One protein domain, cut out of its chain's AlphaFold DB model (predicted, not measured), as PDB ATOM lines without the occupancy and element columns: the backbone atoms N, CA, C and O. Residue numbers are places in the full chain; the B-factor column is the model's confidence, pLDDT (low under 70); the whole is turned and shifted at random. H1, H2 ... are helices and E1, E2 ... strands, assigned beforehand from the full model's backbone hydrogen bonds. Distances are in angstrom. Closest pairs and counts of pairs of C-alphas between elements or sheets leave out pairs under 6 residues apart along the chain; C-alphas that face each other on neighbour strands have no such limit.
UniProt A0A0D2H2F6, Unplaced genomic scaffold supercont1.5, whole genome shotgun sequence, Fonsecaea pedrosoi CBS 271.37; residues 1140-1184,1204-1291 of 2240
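This is residues 1140 to 1184 and 1204 to 1291 of the 2240 residues of an uncharacterized protein of Fonsecaea pedrosoi CBS 271.37 (UniProt A0A0D2H2F6). A twisted sheet of four strands, with H1 across it and H2 grazing it, makes one end of a long, drawn-out model; at the far end is the two-stranded hairpin of E3 and E4, and H3 bridges the space between the hairpin and the sheet. H4 leads away from the sheet at the end of E6, and the unnamed tail of residues 1278 to 1291 then turns back. The printed part has 133 residues, with four named helices and six named strands in the order E1 H1 E2 H2 E3 E4 H3 E5 E6 H4. The larger sheet has the order E1, E6, E5, E2 and, like the hairpin, is antiparallel. The class is mixed, helices and strands, and the whole is extended, with a radius of gyration of the C-alphas of 22.7 A and spans of 67 by 47 by 26 A.

Find C-alpha 1140 at (156.689, 150.158, 221.217), where E1 begins; it runs to 1144. H1 follows at residues 1149 to 1155, E2 at 1160 to 1164 and H2 at 1173 to 1182. After the cut, E3 covers residues 1213 to 1220, 20.9 A, and E4 1223 to 1230, 22.7 A. H3 starts at C-alpha 1232, at (159.843, 169.205, 185.205), and runs 16.5 A to 1243. E5 takes residues 1249 to 1256, 21.1 A, and E6 1259 to 1266, 22.5 A. H4, residues 1268 to 1277, runs 14.5 A to (145.270, 162.571, 201.906).

Look first at the hairpin E5 and E6, where N 1252 and O 1263 are 2.8 A apart, within hydrogen-bond range. Edge strand E1 pairs with E6 through N 1143 and O 1262, 2.9 A, and edge strand E2 with E5 through N 1161 and O 1253, 2.8 A. H1 is on this sheet at a height of 9.0 A, over E6 and only just over E5, with 3 of its C-alphas; on the local plane it stands at 82 degrees to E6, across the strands. H2 only grazes the sheet, with residues 1178 to 1182. H1 and H2 only just touch, with 3 pairs of C-alphas within 8 A; the closest are those of Asn 1150 and Glu 1174, 7.4 A. H3 and H4 are apart, and neither is on the sheet. In the hairpin E3 and E4, N 1214 and O 1229 are 2.8 A apart. In H1, H3 and H4 every O i to N i+4 pair is within hydrogen-bond range; in H2, 4 of 6 are.

The two C-alphas farthest apart, those of Ala 1222 and Asp 1257, are 72.6 A from each other. Residues 1185 to 1203 are not printed, and C-alphas 1184 and 1204 are 35.4 A apart across the cut. Of the links that are printed whole, none is long. The mean pLDDT of the printed part is 76.5, and 38 residues are under 70, among them 1153 to 1160, 1217 to 1225 and 1281 to 1287.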
ATOM      1  N   ILE A1140     157.655 151.264 221.048       84.44
ATOM      2  CA  ILE A1140     156.689 150.158 221.217       84.44
ATOM      3  C   ILE A1140     157.290 148.981 221.990       84.44
ATOM      4  O   ILE A1140     156.604 148.376 222.817       84.44
ATOM      5  N   LEU A1141     158.552 148.650 221.710       86.46
ATOM      6  CA  LEU A1141     159.257 147.515 222.299       86.46
ATOM      7  C   LEU A1141     160.712 147.891 222.566       86.46
ATOM      8  O   LEU A1141     161.416 148.324 221.657       86.46
ATOM      9  N   LEU A1142     161.161 147.649 223.791       86.24
ATOM     10  CA  LEU A1142     162.561 147.692 224.186       86.24
ATOM     11  C   LEU A1142     162.981 146.291 224.652       86.24
ATOM     12  O   LEU A1142     162.331 145.716 225.526       86.24
ATOM     13  N   LEU A1143     164.059 145.744 224.091       86.46
ATOM     14  CA  LEU A1143     164.631 144.453 224.488       86.46
ATOM     15  C   LEU A1143     166.024 144.619 225.091       86.46
ATOM     16  O   LEU A1143     166.834 145.359 224.534       86.46
ATOM     17  N   ASP A1144     166.321 143.877 226.159       84.32
ATOM     18  CA  ASP A1144     167.701 143.644 226.602       84.32
ATOM     19  C   ASP A1144     168.299 142.498 225.768       84.32
ATOM     20  O   ASP A1144     167.740 141.402 225.726       84.32
ATOM     21  N   LEU A1145     169.411 142.762 225.082       82.57
ATOM     22  CA  LEU A1145     170.161 141.807 224.259       82.57
ATOM     23  C   LEU A1145     171.564 141.539 224.825       82.57
ATOM     24  O   LEU A1145     172.417 140.994 224.130       82.57
ATOM     25  N   THR A1146     171.832 141.898 226.083       78.79
ATOM     26  CA  THR A1146     173.165 141.761 226.705       78.79
ATOM     27  C   THR A1146     173.640 140.299 226.791       78.79
ATOM     28  O   THR A1146     174.838 140.044 226.886       78.79
ATOM     29  N   PHE A1147     172.722 139.326 226.712       74.27
ATOM     30  CA  PHE A1147     173.039 137.894 226.634       74.27
ATOM     31  C   PHE A1147     173.431 137.407 225.223       74.27
ATOM     32  O   PHE A1147     173.969 136.307 225.095       74.27
ATOM     33  N   ASP A1148     173.159 138.176 224.161       73.59
ATOM     34  CA  ASP A1148     173.415 137.765 222.778       73.59
ATOM     35  C   ASP A1148     174.769 138.276 222.267       73.59
ATOM     36  O   ASP A1148     174.994 139.472 222.063       73.59
ATOM     37  N   MET A1149     175.684 137.342 222.000       67.12
ATOM     38  CA  MET A1149     177.032 137.671 221.535       67.12
ATOM     39  C   MET A1149     177.055 138.373 220.169       67.12
ATOM     40  O   MET A1149     177.966 139.163 219.922       67.12
ATOM     41  N   ASN A1150     176.069 138.133 219.295       67.33
ATOM     42  CA  ASN A1150     176.010 138.774 217.977       67.33
ATOM     43  C   ASN A1150     175.614 140.257 218.105       67.33
ATOM     44  O   ASN A1150     176.213 141.121 217.459       67.33
ATOM     45  N   ALA A1151     174.661 140.576 218.987       71.00
ATOM     46  CA  ALA A1151     174.264 141.943 219.319       71.00
ATOM     47  C   ALA A1151     175.437 142.744 219.908       71.00
ATOM     48  O   ALA A1151     175.711 143.862 219.460       71.00
ATOM     49  N   VAL A1152     176.180 142.142 220.845       70.49
ATOM     50  CA  VAL A1152     177.391 142.735 221.438       70.49
ATOM     51  C   VAL A1152     178.470 142.990 220.376       70.49
ATOM     52  O   VAL A1152     179.070 144.066 220.369       70.49
ATOM     53  N   GLN A1153     178.686 142.063 219.437       66.45
ATOM     54  CA  GLN A1153     179.636 142.257 218.330       66.45
ATOM     55  C   GLN A1153     179.212 143.381 217.368       66.45
ATOM     56  O   GLN A1153     180.049 144.199 216.986       66.45
ATOM     57  N   ARG A1154     177.919 143.498 217.018       64.96
ATOM     58  CA  ARG A1154     177.417 144.581 216.139       64.96
ATOM     59  C   ARG A1154     177.657 145.988 216.708       64.96
ATOM     60  O   ARG A1154     177.879 146.913 215.925       64.96
ATOM     61  N   LEU A1155     177.641 146.160 218.034       65.98
ATOM     62  CA  LEU A1155     177.916 147.444 218.702       65.98
ATOM     63  C   LEU A1155     179.364 147.614 219.190       65.98
ATOM     64  O   LEU A1155     179.732 148.680 219.680       65.98
ATOM     65  N   GLN A1156     180.234 146.620 219.009       59.32
ATOM     66  CA  GLN A1156     181.607 146.644 219.533       59.32
ATOM     67  C   GLN A1156     182.454 147.827 219.008       59.32
ATOM     68  O   GLN A1156     183.441 148.224 219.632       59.32
ATOM     69  N   HIS A1157     182.045 148.419 217.879       51.95
ATOM     70  CA  HIS A1157     182.656 149.600 217.259       51.95
ATOM     71  C   HIS A1157     181.667 150.750 216.973       51.95
ATOM     72  O   HIS A1157     182.050 151.738 216.349       51.95
ATOM     73  N   ARG A1158     180.402 150.660 217.412       52.40
ATOM     74  CA  ARG A1158     179.374 151.696 217.201       52.40
ATOM     75  C   ARG A1158     178.518 151.869 218.447       52.40
ATOM     76  O   ARG A1158     178.047 150.889 219.004       52.40
ATOM     77  N   ARG A1159     178.279 153.117 218.863       54.46
ATOM     78  CA  ARG A1159     177.384 153.410 219.997       54.46
ATOM     79  C   ARG A1159     175.928 153.065 219.674       54.46
ATOM     80  O   ARG A1159     175.202 152.605 220.552       54.46
ATOM     81  N   ASP A1160     175.532 153.283 218.423       63.27
ATOM     82  CA  ASP A1160     174.171 153.149 217.928       63.27
ATOM     83  C   ASP A1160     174.100 152.680 216.459       63.27
ATOM     84  O   ASP A1160     175.017 152.869 215.652       63.27
ATOM     85  N   LEU A1161     172.978 152.049 216.105       71.31
ATOM     86  CA  LEU A1161     172.614 151.652 214.747       71.31
ATOM     87  C   LEU A1161     171.108 151.856 214.540       71.31
ATOM     88  O   LEU A1161     170.299 151.235 215.226       71.31
ATOM     89  N   CYS A1162     170.739 152.683 213.559       77.14
ATOM     90  CA  CYS A1162     169.353 152.894 213.138       77.14
ATOM     91  C   CYS A1162     169.036 152.073 211.877       77.14
ATOM     92  O   CYS A1162     169.765 152.142 210.886       77.14
ATOM     93  N   VAL A1163     167.952 151.301 211.929       77.99
ATOM     94  CA  VAL A1163     167.479 150.368 210.897       77.99
ATOM     95  C   VAL A1163     166.092 150.798 210.421       77.99
ATOM     96  O   VAL A1163     165.176 150.953 211.228       77.99
ATOM     97  N   ASP A1164     165.920 150.946 209.107       81.27
ATOM     98  CA  ASP A1164     164.615 151.189 208.481       81.27
ATOM     99  C   ASP A1164     163.858 149.859 208.340       81.27
ATOM    100  O   ASP A1164     164.171 149.036 207.472       81.27
ATOM    101  N   LEU A1165     162.873 149.641 209.217       82.79
ATOM    102  CA  LEU A1165     162.119 148.385 209.298       82.79
ATOM    103  C   LEU A1165     161.171 148.157 208.110       82.79
ATOM    104  O   LEU A1165     160.787 147.011 207.869       82.79
ATOM    105  N   GLU A1166     160.811 149.205 207.357       78.16
ATOM    106  CA  GLU A1166     160.034 149.062 206.117       78.16
ATOM    107  C   GLU A1166     160.924 148.552 204.975       78.16
ATOM    108  O   GLU A1166     160.487 147.755 204.144       78.16
ATOM    109  N   ARG A1167     162.182 149.016 204.921       73.29
ATOM    110  CA  ARG A1167     163.102 148.749 203.801       73.29
ATOM    111  C   ARG A1167     164.024 147.550 203.992       73.29
ATOM    112  O   ARG A1167     164.452 146.984 202.991       73.29
ATOM    113  N   GLN A1168     164.353 147.164 205.227       71.91
ATOM    114  CA  GLN A1168     165.344 146.117 205.507       71.91
ATOM    115  C   GLN A1168     164.701 144.879 206.170       71.91
ATOM    116  O   GLN A1168     164.789 144.697 207.387       71.91
ATOM    117  N   PRO A1169     164.050 143.993 205.391       70.12
ATOM    118  CA  PRO A1169     163.169 142.951 205.923       70.12
ATOM    119  C   PRO A1169     163.875 141.846 206.719       70.12
ATOM    120  O   PRO A1169     163.244 141.235 207.574       70.12
ATOM    121  N   GLU A1170     165.154 141.575 206.443       68.25
ATOM    122  CA  GLU A1170     165.971 140.592 207.172       68.25
ATOM    123  C   GLU A1170     167.012 141.276 208.098       68.25
ATOM    124  O   GLU A1170     167.904 140.614 208.608       68.25
ATOM    125  N   ALA A1171     166.917 142.583 208.396       68.20
ATOM    126  CA  ALA A1171     167.924 143.285 209.224       68.20
ATOM    127  C   ALA A1171     168.106 142.721 210.649       68.20
ATOM    128  O   ALA A1171     169.188 142.846 211.237       68.20
ATOM    129  N   LEU A1172     167.048 142.105 211.188       71.09
ATOM    130  CA  LEU A1172     167.021 141.429 212.486       71.09
ATOM    131  C   LEU A1172     167.160 139.897 212.365       71.09
ATOM    132  O   LEU A1172     166.989 139.202 213.361       71.09
ATOM    133  N   SER A1173     167.469 139.337 211.185       65.86
ATOM    134  CA  SER A1173     167.507 137.876 210.979       65.86
ATOM    135  C   SER A1173     168.586 137.166 211.801       65.86
ATOM    136  O   SER A1173     168.405 136.009 212.171       65.86
ATOM    137  N   GLU A1174     169.691 137.851 212.109       62.07
ATOM    138  CA  GLU A1174     170.730 137.374 213.039       62.07
ATOM    139  C   GLU A1174     170.185 137.195 214.467       62.07
ATOM    140  O   GLU A1174     170.590 136.277 215.172       62.07
ATOM    141  N   PHE A1175     169.186 137.994 214.852       65.08
ATOM    142  CA  PHE A1175     168.424 137.860 216.096       65.08
ATOM    143  C   PHE A1175     167.163 136.998 215.912       65.08
ATOM    144  O   PHE A1175     166.257 137.060 216.736       65.08
ATOM    145  N   GLY A1176     167.043 136.228 214.823       62.52
ATOM    146  CA  GLY A1176     165.774 135.632 214.384       62.52
ATOM    147  C   GLY A1176     165.099 134.718 215.414       62.52
ATOM    148  O   GLY A1176     163.870 134.708 215.515       62.52
ATOM    149  N   TRP A1177     165.881 134.003 216.230       65.06
ATOM    150  CA  TRP A1177     165.344 133.209 217.337       65.06
ATOM    151  C   TRP A1177     164.770 134.111 218.441       65.06
ATOM    152  O   TRP A1177     163.629 133.903 218.854       65.06
ATOM    153  N   ILE A1178     165.487 135.176 218.819       71.09
ATOM    154  CA  ILE A1178     165.023 136.191 219.776       71.09
ATOM    155  C   ILE A1178     163.750 136.842 219.246       71.09
ATOM    156  O   ILE A1178     162.750 136.861 219.949       71.09
ATOM    157  N   ALA A1179     163.731 137.285 217.986       68.45
ATOM    158  CA  ALA A1179     162.554 137.872 217.353       68.45
ATOM    159  C   ALA A1179     161.343 136.919 217.386       68.45
ATOM    160  O   ALA A1179     160.245 137.349 217.728       68.45
ATOM    161  N   SER A1180     161.531 135.619 217.124       68.02
ATOM    162  CA  SER A1180     160.435 134.634 217.163       68.02
ATOM    163  C   SER A1180     159.795 134.452 218.550       68.02
ATOM    164  O   SER A1180     158.609 134.133 218.635       68.02
ATOM    165  N   HIS A1181     160.550 134.688 219.629       72.39
ATOM    166  CA  HIS A1181     160.058 134.617 221.008       72.39
ATOM    167  C   HIS A1181     159.561 135.995 221.501       72.39
ATOM    168  O   HIS A1181     158.483 136.111 222.083       72.39
ATOM    169  N   ALA A1182     160.304 137.063 221.197       71.90
ATOM    170  CA  ALA A1182     160.083 138.433 221.654       71.90
ATOM    171  C   ALA A1182     158.983 139.204 220.907       71.90
ATOM    172  O   ALA A1182     158.408 140.127 221.481       71.90
ATOM    173  N   ALA A1183     158.649 138.840 219.661       69.94
ATOM    174  CA  ALA A1183     157.628 139.534 218.861       69.94
ATOM    175  C   ALA A1183     156.212 139.488 219.473       69.94
ATOM    176  O   ALA A1183     155.325 140.221 219.027       69.94
ATOM    177  N   ARG A1184     155.992 138.655 220.501       71.37
ATOM    178  CA  ARG A1184     154.788 138.651 221.340       71.37
ATOM    179  C   ARG A1184     154.824 139.836 222.309       71.37
ATOM    180  O   ARG A1184     155.404 139.738 223.394       71.37
ATOM    181  N   THR A1204     151.977 168.504 203.446       83.41
ATOM    182  CA  THR A1204     152.781 168.369 202.216       83.41
ATOM    183  C   THR A1204     154.111 167.627 202.401       83.41
ATOM    184  O   THR A1204     154.725 167.247 201.411       83.41
ATOM    185  N   GLU A1205     154.569 167.414 203.641       85.38
ATOM    186  CA  GLU A1205     155.753 166.596 203.960       85.38
ATOM    187  C   GLU A1205     155.412 165.093 203.978       85.38
ATOM    188  O   GLU A1205     156.125 164.269 203.409       85.38
ATOM    189  N   CYS A1206     154.288 164.715 204.598       87.89
ATOM    190  CA  CYS A1206     153.832 163.321 204.631       87.89
ATOM    191  C   CYS A1206     153.178 162.897 203.306       87.89
ATOM    192  O   CYS A1206     153.360 161.765 202.854       87.89
ATOM    193  N   ALA A1207     152.447 163.801 202.655       87.04
ATOM    194  CA  ALA A1207     151.706 163.561 201.421       87.04
ATOM    195  C   ALA A1207     151.891 164.725 200.420       87.04
ATOM    196  O   ALA A1207     150.979 165.531 200.237       87.04
ATOM    197  N   PRO A1208     153.068 164.851 199.775       87.63
ATOM    198  CA  PRO A1208     153.268 165.812 198.691       87.63
ATOM    199  C   PRO A1208     152.360 165.517 197.485       87.63
ATOM    200  O   PRO A1208     152.116 164.357 197.153       87.63
ATOM    201  N   SER A1209     151.894 166.572 196.813       84.30
ATOM    202  CA  SER A1209     151.050 166.476 195.614       84.30
ATOM    203  C   SER A1209     151.856 166.041 194.378       84.30
ATOM    204  O   SER A1209     152.949 166.576 194.174       84.30
ATOM    205  N   PRO A1210     151.333 165.134 193.530       84.12
ATOM    206  CA  PRO A1210     152.008 164.705 192.305       84.12
ATOM    207  C   PRO A1210     152.056 165.824 191.241       84.12
ATOM    208  O   PRO A1210     151.184 166.698 191.238       84.12
ATOM    209  N   PRO A1211     153.035 165.793 190.318       86.12
ATOM    210  CA  PRO A1211     153.166 166.778 189.245       86.12
ATOM    211  C   PRO A1211     152.054 166.669 188.192       86.12
ATOM    212  O   PRO A1211     151.468 165.607 187.963       86.12
ATOM    213  N   SER A1212     151.779 167.785 187.518       82.85
ATOM    214  CA  SER A1212     150.793 167.873 186.440       82.85
ATOM    215  C   SER A1212     151.275 167.240 185.127       82.85
ATOM    216  O   SER A1212     152.471 167.217 184.818       82.85
ATOM    217  N   LEU A1213     150.318 166.723 184.345       83.37
ATOM    218  CA  LEU A1213     150.559 166.054 183.065       83.37
ATOM    219  C   LEU A1213     150.355 166.986 181.864       83.37
ATOM    220  O   LEU A1213     149.410 167.772 181.816       83.37
ATOM    221  N   LYS A1214     151.193 166.809 180.841       80.86
ATOM    222  CA  LYS A1214     150.982 167.250 179.459       80.86
ATOM    223  C   LYS A1214     150.906 166.032 178.536       80.86
ATOM    224  O   LYS A1214     151.687 165.093 178.666       80.86
ATOM    225  N   TRP A1215     149.983 166.047 177.585       83.86
ATOM    226  CA  TRP A1215     149.723 164.968 176.636       83.86
ATOM    227  C   TRP A1215     150.176 165.365 175.234       83.86
ATOM    228  O   TRP A1215     149.692 166.356 174.688       83.86
ATOM    229  N   ILE A1216     151.055 164.558 174.636       75.92
ATOM    230  CA  ILE A1216     151.599 164.782 173.289       75.92
ATOM    231  C   ILE A1216     151.297 163.616 172.341       75.92
ATOM    232  O   ILE A1216     151.274 162.448 172.741       75.92
ATOM    233  N   VAL A1217     151.124 163.917 171.052       69.11
ATOM    234  CA  VAL A1217     150.987 162.906 169.988       69.11
ATOM    235  C   VAL A1217     152.358 162.589 169.379       69.11
ATOM    236  O   VAL A1217     152.890 163.349 168.570       69.11
ATOM    237  N   LYS A1218     152.939 161.436 169.730       64.60
ATOM    238  CA  LYS A1218     154.226 160.973 169.186       64.60
ATOM    239  C   LYS A1218     154.005 160.129 167.928       64.60
ATOM    240  O   LYS A1218     153.354 159.084 167.971       64.60
ATOM    241  N   SER A1219     154.586 160.556 166.807       56.09
ATOM    242  CA  SER A1219     154.599 159.773 165.566       56.09
ATOM    243  C   SER A1219     155.640 158.652 165.648       56.09
ATOM    244  O   SER A1219     156.845 158.906 165.706       56.09
ATOM    245  N   LEU A1220     155.181 157.400 165.664       53.69
ATOM    246  CA  LEU A1220     156.011 156.212 165.457       53.69
ATOM    247  C   LEU A1220     155.865 155.768 163.994       53.69
ATOM    248  O   LEU A1220     154.843 156.029 163.365       53.69
ATOM    249  N   LYS A1221     156.867 155.059 163.450       50.25
ATOM    250  CA  LYS A1221     157.047 154.779 162.002       50.25
ATOM    251  C   LYS A1221     155.813 154.263 161.224       50.25
ATOM    252  O   LYS A1221     155.821 154.354 160.000       50.25
ATOM    253  N   ALA A1222     154.790 153.721 161.892       50.71
ATOM    254  CA  ALA A1222     153.522 153.295 161.288       50.71
ATOM    255  C   ALA A1222     152.247 153.729 162.058       50.71
ATOM    256  O   ALA A1222     151.143 153.412 161.616       50.71
ATOM    257  N   SER A1223     152.360 154.429 163.196       52.51
ATOM    258  CA  SER A1223     151.220 154.754 164.073       52.51
ATOM    259  C   SER A1223     151.494 155.948 164.990       52.51
ATOM    260  O   SER A1223     152.579 156.066 165.555       52.51
ATOM    261  N   GLU A1224     150.486 156.779 165.226       61.17
ATOM    262  CA  GLU A1224     150.511 157.837 166.245       61.17
ATOM    263  C   GLU A1224     150.151 157.240 167.622       61.17
ATOM    264  O   GLU A1224     149.196 156.467 167.719       61.17
ATOM    265  N   LYS A1225     150.906 157.572 168.682       68.56
ATOM    266  CA  LYS A1225     150.597 157.198 170.078       68.56
ATOM    267  C   LYS A1225     150.526 158.458 170.948       68.56
ATOM    268  O   LYS A1225     151.421 159.298 170.880       68.56
ATOM    269  N   VAL A1226     149.495 158.555 171.784       73.24
ATOM    270  CA  VAL A1226     149.409 159.539 172.875       73.24
ATOM    271  C   VAL A1226     150.379 159.143 173.996       73.24
ATOM    272  O   VAL A1226     150.460 157.967 174.360       73.24
ATOM    273  N   VAL A1227     151.137 160.106 174.520       77.97
ATOM    274  CA  VAL A1227     152.110 159.910 175.610       77.97
ATOM    275  C   VAL A1227     151.969 161.041 176.629       77.97
ATOM    276  O   VAL A1227     151.822 162.199 176.236       77.97
ATOM    277  N   ALA A1228     152.021 160.701 177.918       84.30
ATOM    278  CA  ALA A1228     152.046 161.658 179.020       84.30
ATOM    279  C   ALA A1228     153.485 162.097 179.352       84.30
ATOM    280  O   ALA A1228     154.403 161.277 179.382       84.30
ATOM    281  N   LEU A1229     153.659 163.384 179.638       77.56
ATOM    282  CA  LEU A1229     154.880 164.023 180.124       77.56
ATOM    283  C   LEU A1229     154.552 164.812 181.394       77.56
ATOM    284  O   LEU A1229     153.486 165.412 181.476       77.56
ATOM    285  N   GLU A1230     155.453 164.836 182.369       82.59
ATOM    286  CA  GLU A1230     155.267 165.589 183.617       82.59
ATOM    287  C   GLU A1230     155.950 166.959 183.557       82.59
ATOM    288  O   GLU A1230     156.939 167.139 182.846       82.59
ATOM    289  N   SER A1231     155.417 167.933 184.300       81.79
ATOM    290  CA  SER A1231     156.031 169.258 184.471       81.79
ATOM    291  C   SER A1231     157.380 169.142 185.206       81.79
ATOM    292  O   SER A1231     157.377 168.790 186.389       81.79
ATOM    293  N   PRO A1232     158.538 169.470 184.587       78.52
ATOM    294  CA  PRO A1232     159.843 169.205 185.205       78.52
ATOM    295  C   PRO A1232     160.109 169.981 186.502       78.52
ATOM    296  O   PRO A1232     160.827 169.505 187.380       78.52
ATOM    297  N   LEU A1233     159.522 171.172 186.656       79.91
ATOM    298  CA  LEU A1233     159.668 171.980 187.874       79.91
ATOM    299  C   LEU A1233     158.858 171.400 189.045       79.91
ATOM    300  O   LEU A1233     159.333 171.368 190.180       79.91
ATOM    301  N   GLU A1234     157.648 170.910 188.772       86.53
ATOM    302  CA  GLU A1234     156.803 170.260 189.781       86.53
ATOM    303  C   GLU A1234     157.361 168.884 190.153       86.53
ATOM    304  O   GLU A1234     157.429 168.551 191.335       86.53
ATOM    305  N   ALA A1235     157.842 168.131 189.161       84.70
ATOM    306  CA  ALA A1235     158.525 166.854 189.327       84.70
ATOM    307  C   ALA A1235     159.742 166.958 190.260       84.70
ATOM    308  O   ALA A1235     159.854 166.187 191.211       84.70
ATOM    309  N   ALA A1236     160.613 167.955 190.060       82.77
ATOM    310  CA  ALA A1236     161.774 168.181 190.926       82.77
ATOM    311  C   ALA A1236     161.376 168.500 192.385       82.77
ATOM    312  O   ALA A1236     161.989 167.999 193.330       82.77
ATOM    313  N   LYS A1237     160.317 169.298 192.587       85.30
ATOM    314  CA  LYS A1237     159.777 169.590 193.926       85.30
ATOM    315  C   LYS A1237     159.176 168.340 194.585       85.30
ATOM    316  O   LYS A1237     159.349 168.138 195.786       85.30
ATOM    317  N   TYR A1238     158.477 167.516 193.808       87.60
ATOM    318  CA  TYR A1238     157.861 166.271 194.261       87.60
ATOM    319  C   TYR A1238     158.910 165.213 194.645       87.60
ATOM    320  O   TYR A1238     158.805 164.624 195.721       87.60
ATOM    321  N   GLU A1239     159.966 165.049 193.835       84.84
ATOM    322  CA  GLU A1239     161.129 164.193 194.126       84.84
ATOM    323  C   GLU A1239     161.754 164.532 195.487       84.84
ATOM    324  O   GLU A1239     161.912 163.656 196.341       84.84
ATOM    325  N   HIS A1240     162.052 165.814 195.719       83.40
ATOM    326  CA  HIS A1240     162.665 166.271 196.967       83.40
ATOM    327  C   HIS A1240     161.783 165.980 198.194       83.40
ATOM    328  O   HIS A1240     162.260 165.425 199.183       83.40
ATOM    329  N   LEU A1241     160.484 166.295 198.130       86.68
ATOM    330  CA  LEU A1241     159.564 166.067 199.252       86.68
ATOM    331  C   LEU A1241     159.332 164.575 199.540       86.68
ATOM    332  O   LEU A1241     159.200 164.199 200.702       86.68
ATOM    333  N   LEU A1242     159.322 163.712 198.517       83.64
ATOM    334  CA  LEU A1242     159.233 162.263 198.715       83.64
ATOM    335  C   LEU A1242     160.482 161.684 199.385       83.64
ATOM    336  O   LEU A1242     160.349 160.855 200.287       83.64
ATOM    337  N   LYS A1243     161.679 162.131 198.984       82.45
ATOM    338  CA  LYS A1243     162.948 161.695 199.590       82.45
ATOM    339  C   LYS A1243     163.076 162.131 201.056       82.45
ATOM    340  O   LYS A1243     163.620 161.376 201.858       82.45
ATOM    341  N   MET A1244     162.498 163.277 201.424       82.86
ATOM    342  CA  MET A1244     162.497 163.816 202.795       82.86
ATOM    343  C   MET A1244     161.294 163.380 203.664       82.86
ATOM    344  O   MET A1244     161.152 163.850 204.794       82.86
ATOM    345  N   ARG A1245     160.418 162.489 203.172       87.34
ATOM    346  CA  ARG A1245     159.206 162.041 203.886       87.34
ATOM    347  C   ARG A1245     159.546 161.303 205.204       87.34
ATOM    348  O   ARG A1245     160.348 160.367 205.178       87.34
ATOM    349  N   PRO A1246     158.878 161.614 206.338       86.82
ATOM    350  CA  PRO A1246     159.075 160.906 207.609       86.82
ATOM    351  C   PRO A1246     158.786 159.399 207.547       86.82
ATOM    352  O   PRO A1246     157.764 158.973 206.998       86.82
ATOM    353  N   LYS A1247     159.662 158.610 208.181       88.61
ATOM    354  CA  LYS A1247     159.604 157.140 208.268       88.61
ATOM    355  C   LYS A1247     158.537 156.661 209.249       88.61
ATOM    356  O   LYS A1247     158.369 157.262 210.308       88.61
ATOM    357  N   ALA A1248     157.853 155.563 208.921       89.56
ATOM    358  CA  ALA A1248     156.781 155.018 209.756       89.56
ATOM    359  C   ALA A1248     157.278 154.139 210.917       89.56
ATOM    360  O   ALA A1248     156.651 154.139 211.973       89.56
ATOM    361  N   ALA A1249     158.396 153.425 210.756       90.09
ATOM    362  CA  ALA A1249     158.972 152.570 211.796       90.09
ATOM    363  C   ALA A1249     160.498 152.457 211.665       90.09
ATOM    364  O   ALA A1249     161.025 152.375 210.555       90.09
ATOM    365  N   LEU A1250     161.198 152.434 212.799       88.73
ATOM    366  CA  LEU A1250     162.654 152.303 212.897       88.73
ATOM    367  C   LEU A1250     163.013 151.352 214.051       88.73
ATOM    368  O   LEU A1250     162.291 151.279 215.044       88.73
ATOM    369  N   ALA A1251     164.151 150.669 213.951       86.72
ATOM    370  CA  ALA A1251     164.775 149.977 215.078       86.72
ATOM    371  C   ALA A1251     166.132 150.610 215.401       86.72
ATOM    372  O   ALA A1251     166.949 150.832 214.510       86.72
ATOM    373  N   LEU A1252     166.359 150.894 216.679       85.91
ATOM    374  CA  LEU A1252     167.563 151.499 217.231       85.91
ATOM    375  C   LEU A1252     168.256 150.457 218.113       85.91
ATOM    376  O   LEU A1252     167.769 150.131 219.193       85.91
ATOM    377  N   LEU A1253     169.381 149.915 217.653       82.00
ATOM    378  CA  LEU A1253     170.253 149.056 218.457       82.00
ATOM    379  C   LEU A1253     171.313 149.959 219.105       82.00
ATOM    380  O   LEU A1253     172.032 150.646 218.381       82.00
ATOM    381  N   GLN A1254     171.375 150.019 220.437       81.46
ATOM    382  CA  GLN A1254     172.177 151.007 221.178       81.46
ATOM    383  C   GLN A1254     172.853 150.394 222.412       81.46
ATOM    384  O   GLN A1254     172.308 149.486 223.038       81.46
ATOM    385  N   THR A1255     174.024 150.920 222.787       74.12
ATOM    386  CA  THR A1255     174.686 150.581 224.057       74.12
ATOM    387  C   THR A1255     174.344 151.635 225.106       74.12
ATOM    388  O   THR A1255     174.727 152.795 224.951       74.12
ATOM    389  N   LEU A1256     173.673 151.234 226.188       69.43
ATOM    390  CA  LEU A1256     173.317 152.092 227.325       69.43
ATOM    391  C   LEU A1256     173.987 151.552 228.592       69.43
ATOM    392  O   LEU A1256     173.700 150.432 229.005       69.43
ATOM    393  N   ASP A1257     174.920 152.320 229.166       66.22
ATOM    394  CA  ASP A1257     175.673 151.998 230.393       66.22
ATOM    395  C   ASP A1257     176.169 150.533 230.492       66.22
ATOM    396  O   ASP A1257     176.168 149.895 231.543       66.22
ATOM    397  N   GLY A1258     176.633 149.994 229.356       71.03
ATOM    398  CA  GLY A1258     177.201 148.646 229.231       71.03
ATOM    399  C   GLY A1258     176.209 147.540 228.849       71.03
ATOM    400  O   GLY A1258     176.652 146.444 228.516       71.03
ATOM    401  N   LYS A1259     174.900 147.818 228.831       77.23
ATOM    402  CA  LYS A1259     173.876 146.921 228.276       77.23
ATOM    403  C   LYS A1259     173.669 147.182 226.790       77.23
ATOM    404  O   LYS A1259     173.742 148.327 226.342       77.23
ATOM    405  N   VAL A1260     173.356 146.132 226.036       83.39
ATOM    406  CA  VAL A1260     172.947 146.242 224.629       83.39
ATOM    407  C   VAL A1260     171.430 146.191 224.569       83.39
ATOM    408  O   VAL A1260     170.839 145.199 224.989       83.39
ATOM    409  N   VAL A1261     170.796 147.239 224.044       84.85
ATOM    410  CA  VAL A1261     169.335 147.313 223.921       84.85
ATOM    411  C   VAL A1261     168.881 147.481 222.477       84.85
ATOM    412  O   VAL A1261     169.532 148.152 221.677       84.85
ATOM    413  N   LEU A1262     167.727 146.896 222.157       87.09
ATOM    414  CA  LEU A1262     167.021 147.091 220.892       87.09
ATOM    415  C   LEU A1262     165.710 147.835 221.155       87.09
ATOM    416  O   LEU A1262     164.791 147.265 221.737       87.09
ATOM    417  N   ASN A1263     165.622 149.090 220.717       85.60
ATOM    418  CA  ASN A1263     164.431 149.932 220.808       85.60
ATOM    419  C   ASN A1263     163.722 150.009 219.442       85.60
ATOM    420  O   ASN A1263     164.284 150.509 218.470       85.60
ATOM    421  N   VAL A1264     162.483 149.527 219.361       88.12
ATOM    422  CA  VAL A1264     161.618 149.632 218.179       88.12
ATOM    423  C   VAL A1264     160.679 150.825 218.340       88.12
ATOM    424  O   VAL A1264     159.812 150.820 219.218       88.12
ATOM    425  N   VAL A1265     160.804 151.812 217.447       86.72
ATOM    426  CA  VAL A1265     160.000 153.042 217.456       86.72
ATOM    427  C   VAL A1265     159.104 153.164 216.222       86.72
ATOM    428  O   VAL A1265     159.514 152.832 215.107       86.72
ATOM    429  N   VAL A1266     157.894 153.704 216.384       88.54
ATOM    430  CA  VAL A1266     156.949 153.960 215.277       88.54
ATOM    431  C   VAL A1266     156.449 155.400 215.248       88.54
ATOM    432  O   VAL A1266     156.460 156.095 216.259       88.54
ATOM    433  N   ASN A1267     155.982 155.844 214.084       88.66
ATOM    434  CA  ASN A1267     155.396 157.158 213.845       88.66
ATOM    435  C   ASN A1267     154.007 156.982 213.215       88.66
ATOM    436  O   ASN A1267     153.852 156.859 212.000       88.66
ATOM    437  N   VAL A1268     152.972 156.963 214.056       87.42
ATOM    438  CA  VAL A1268     151.577 156.809 213.607       87.42
ATOM    439  C   VAL A1268     151.099 158.055 212.840       87.42
ATOM    440  O   VAL A1268     150.307 157.949 211.902       87.42
ATOM    441  N   LYS A1269     151.635 159.241 213.170       86.42
ATOM    442  CA  LYS A1269     151.236 160.541 212.597       86.42
ATOM    443  C   LYS A1269     151.502 160.631 211.086       86.42
ATOM    444  O   LYS A1269     150.657 161.147 210.356       86.42
ATOM    445  N   THR A1270     152.625 160.094 210.590       89.43
ATOM    446  CA  THR A1270     152.919 160.070 209.136       89.43
ATOM    447  C   THR A1270     151.964 159.155 208.357       89.43
ATOM    448  O   THR A1270     151.513 159.515 207.266       89.43
ATOM    449  N   LEU A1271     151.568 158.011 208.928       90.22
ATOM    450  CA  LEU A1271     150.591 157.107 208.311       90.22
ATOM    451  C   LEU A1271     149.176 157.708 208.315       90.22
ATOM    452  O   LEU A1271     148.499 157.674 207.289       90.22
ATOM    453  N   ALA A1272     148.784 158.364 209.410       88.56
ATOM    454  CA  ALA A1272     147.519 159.084 209.508       88.56
ATOM    455  C   ALA A1272     147.385 160.181 208.433       88.56
ATOM    456  O   ALA A1272     146.417 160.169 207.673       88.56
ATOM    457  N   HIS A1273     148.382 161.064 208.278       88.09
ATOM    458  CA  HIS A1273     148.381 162.072 207.205       88.09
ATOM    459  C   HIS A1273     148.243 161.445 205.805       88.09
ATOM    460  O   HIS A1273     147.533 161.981 204.954       88.09
ATOM    461  N   ARG A1274     148.899 160.299 205.558       89.46
ATOM    462  CA  ARG A1274     148.798 159.566 204.284       89.46
ATOM    463  C   ARG A1274     147.395 158.997 204.053       89.46
ATOM    464  O   ARG A1274     146.935 159.033 202.917       89.46
ATOM    465  N   ALA A1275     146.719 158.500 205.091       89.36
ATOM    466  CA  ALA A1275     145.357 157.974 204.983       89.36
ATOM    467  C   ALA A1275     144.336 159.085 204.682       89.36
ATOM    468  O   ALA A1275     143.526 158.941 203.766       89.36
ATOM    469  N   VAL A1276     144.433 160.216 205.389       87.70
ATOM    470  CA  VAL A1276     143.599 161.417 205.187       87.70
ATOM    471  C   VAL A1276     143.754 161.959 203.756       87.70
ATOM    472  O   VAL A1276     142.759 162.246 203.090       87.70
ATOM    473  N   ALA A1277     144.986 162.036 203.241       84.87
ATOM    474  CA  ALA A1277     145.270 162.571 201.906       84.87
ATOM    475  C   ALA A1277     144.699 161.740 200.737       84.87
ATOM    476  O   ALA A1277     144.504 162.286 199.657       84.87
ATOM    477  N   GLN A1278     144.400 160.446 200.924       84.50
ATOM    478  CA  GLN A1278     143.781 159.617 199.873       84.50
ATOM    479  C   GLN A1278     142.280 159.887 199.668       84.50
ATOM    480  O   GLN A1278     141.739 159.511 198.630       84.50
ATOM    481  N   LEU A1279     141.610 160.519 200.638       82.39
ATOM    482  CA  LEU A1279     140.179 160.862 200.572       82.39
ATOM    483  C   LEU A1279     139.935 162.356 200.313       82.39
ATOM    484  O   LEU A1279     138.800 162.763 200.074       82.39
ATOM    485  N   ALA A1280     140.980 163.184 200.362       74.54
ATOM    486  CA  ALA A1280     140.884 164.614 200.114       74.54
ATOM    487  C   ALA A1280     140.964 164.922 198.607       74.54
ATOM    488  O   ALA A1280     141.960 164.614 197.952       74.54
ATOM    489  N   ASN A1281     139.946 165.596 198.063       66.22
ATOM    490  CA  ASN A1281     140.047 166.215 196.740       66.22
ATOM    491  C   ASN A1281     140.874 167.511 196.842       66.22
ATOM    492  O   ASN A1281     140.570 168.334 197.706       66.22
ATOM    493  N   PRO A1282     141.862 167.753 195.958       57.94
ATOM    494  CA  PRO A1282     142.707 168.950 196.024       57.94
ATOM    495  C   PRO A1282     141.935 170.260 195.790       57.94
ATOM    496  O   PRO A1282     142.361 171.308 196.266       57.94
ATOM    497  N   ASP A1283     140.793 170.194 195.098       54.90
ATOM    498  CA  ASP A1283     139.940 171.344 194.775       54.90
ATOM    499  C   ASP A1283     138.856 171.629 195.842       54.90
ATOM    500  O   ASP A1283     138.026 172.519 195.659       54.90
ATOM    501  N   GLN A1284     138.816 170.867 196.945       60.05
ATOM    502  CA  GLN A1284     137.787 170.982 197.989       60.05
ATOM    503  C   GLN A1284     138.395 171.279 199.364       60.05
ATOM    504  O   GLN A1284     139.529 170.913 199.673       60.05
ATOM    505  N   THR A1285     137.619 171.940 200.226       59.28
ATOM    506  CA  THR A1285     137.973 172.106 201.643       59.28
ATOM    507  C   THR A1285     138.071 170.731 202.310       59.28
ATOM    508  O   THR A1285     137.234 169.870 202.043       59.28
ATOM    509  N   ILE A1286     139.074 170.520 203.172       61.75
ATOM    510  CA  ILE A1286     139.292 169.227 203.845       61.75
ATOM    511  C   ILE A1286     138.006 168.823 204.595       61.75
ATOM    512  O   ILE A1286     137.547 169.594 205.443       61.75
ATOM    513  N   PRO A1287     137.406 167.658 204.298       66.01
ATOM    514  CA  PRO A1287     136.139 167.262 204.901       66.01
ATOM    515  C   PRO A1287     136.313 166.790 206.352       66.01
ATOM    516  O   PRO A1287     137.376 166.309 206.742       66.01
ATOM    517  N   SER A1288     135.255 166.869 207.161       73.07
ATOM    518  CA  SER A1288     135.280 166.367 208.537       73.07
ATOM    519  C   SER A1288     135.233 164.831 208.569       73.07
ATOM    520  O   SER A1288     134.202 164.231 208.255       73.07
ATOM    521  N   PHE A1289     136.330 164.196 208.981       78.97
ATOM    522  CA  PHE A1289     136.429 162.739 209.150       78.97
ATOM    523  C   PHE A1289     135.624 162.247 210.363       78.97
ATOM    524  O   PHE A1289     135.578 162.896 211.408       78.97
ATOM    525  N   LYS A1290     135.003 161.069 210.235       82.98
ATOM    526  CA  LYS A1290     134.180 160.421 211.275       82.98
ATOM    527  C   LYS A1290     135.054 159.798 212.354       82.98
ATOM    528  O   LYS A1290     134.819 159.981 213.551       82.98
ATOM    529  N   SER A1291     136.077 159.071 211.920       86.65
ATOM    530  CA  SER A1291     137.147 158.588 212.779       86.65
ATOM    531  C   SER A1291     138.461 158.481 212.015       86.65
ATOM    532  O   SER A1291     138.509 158.355 210.787       86.65
TER     533      SER A1291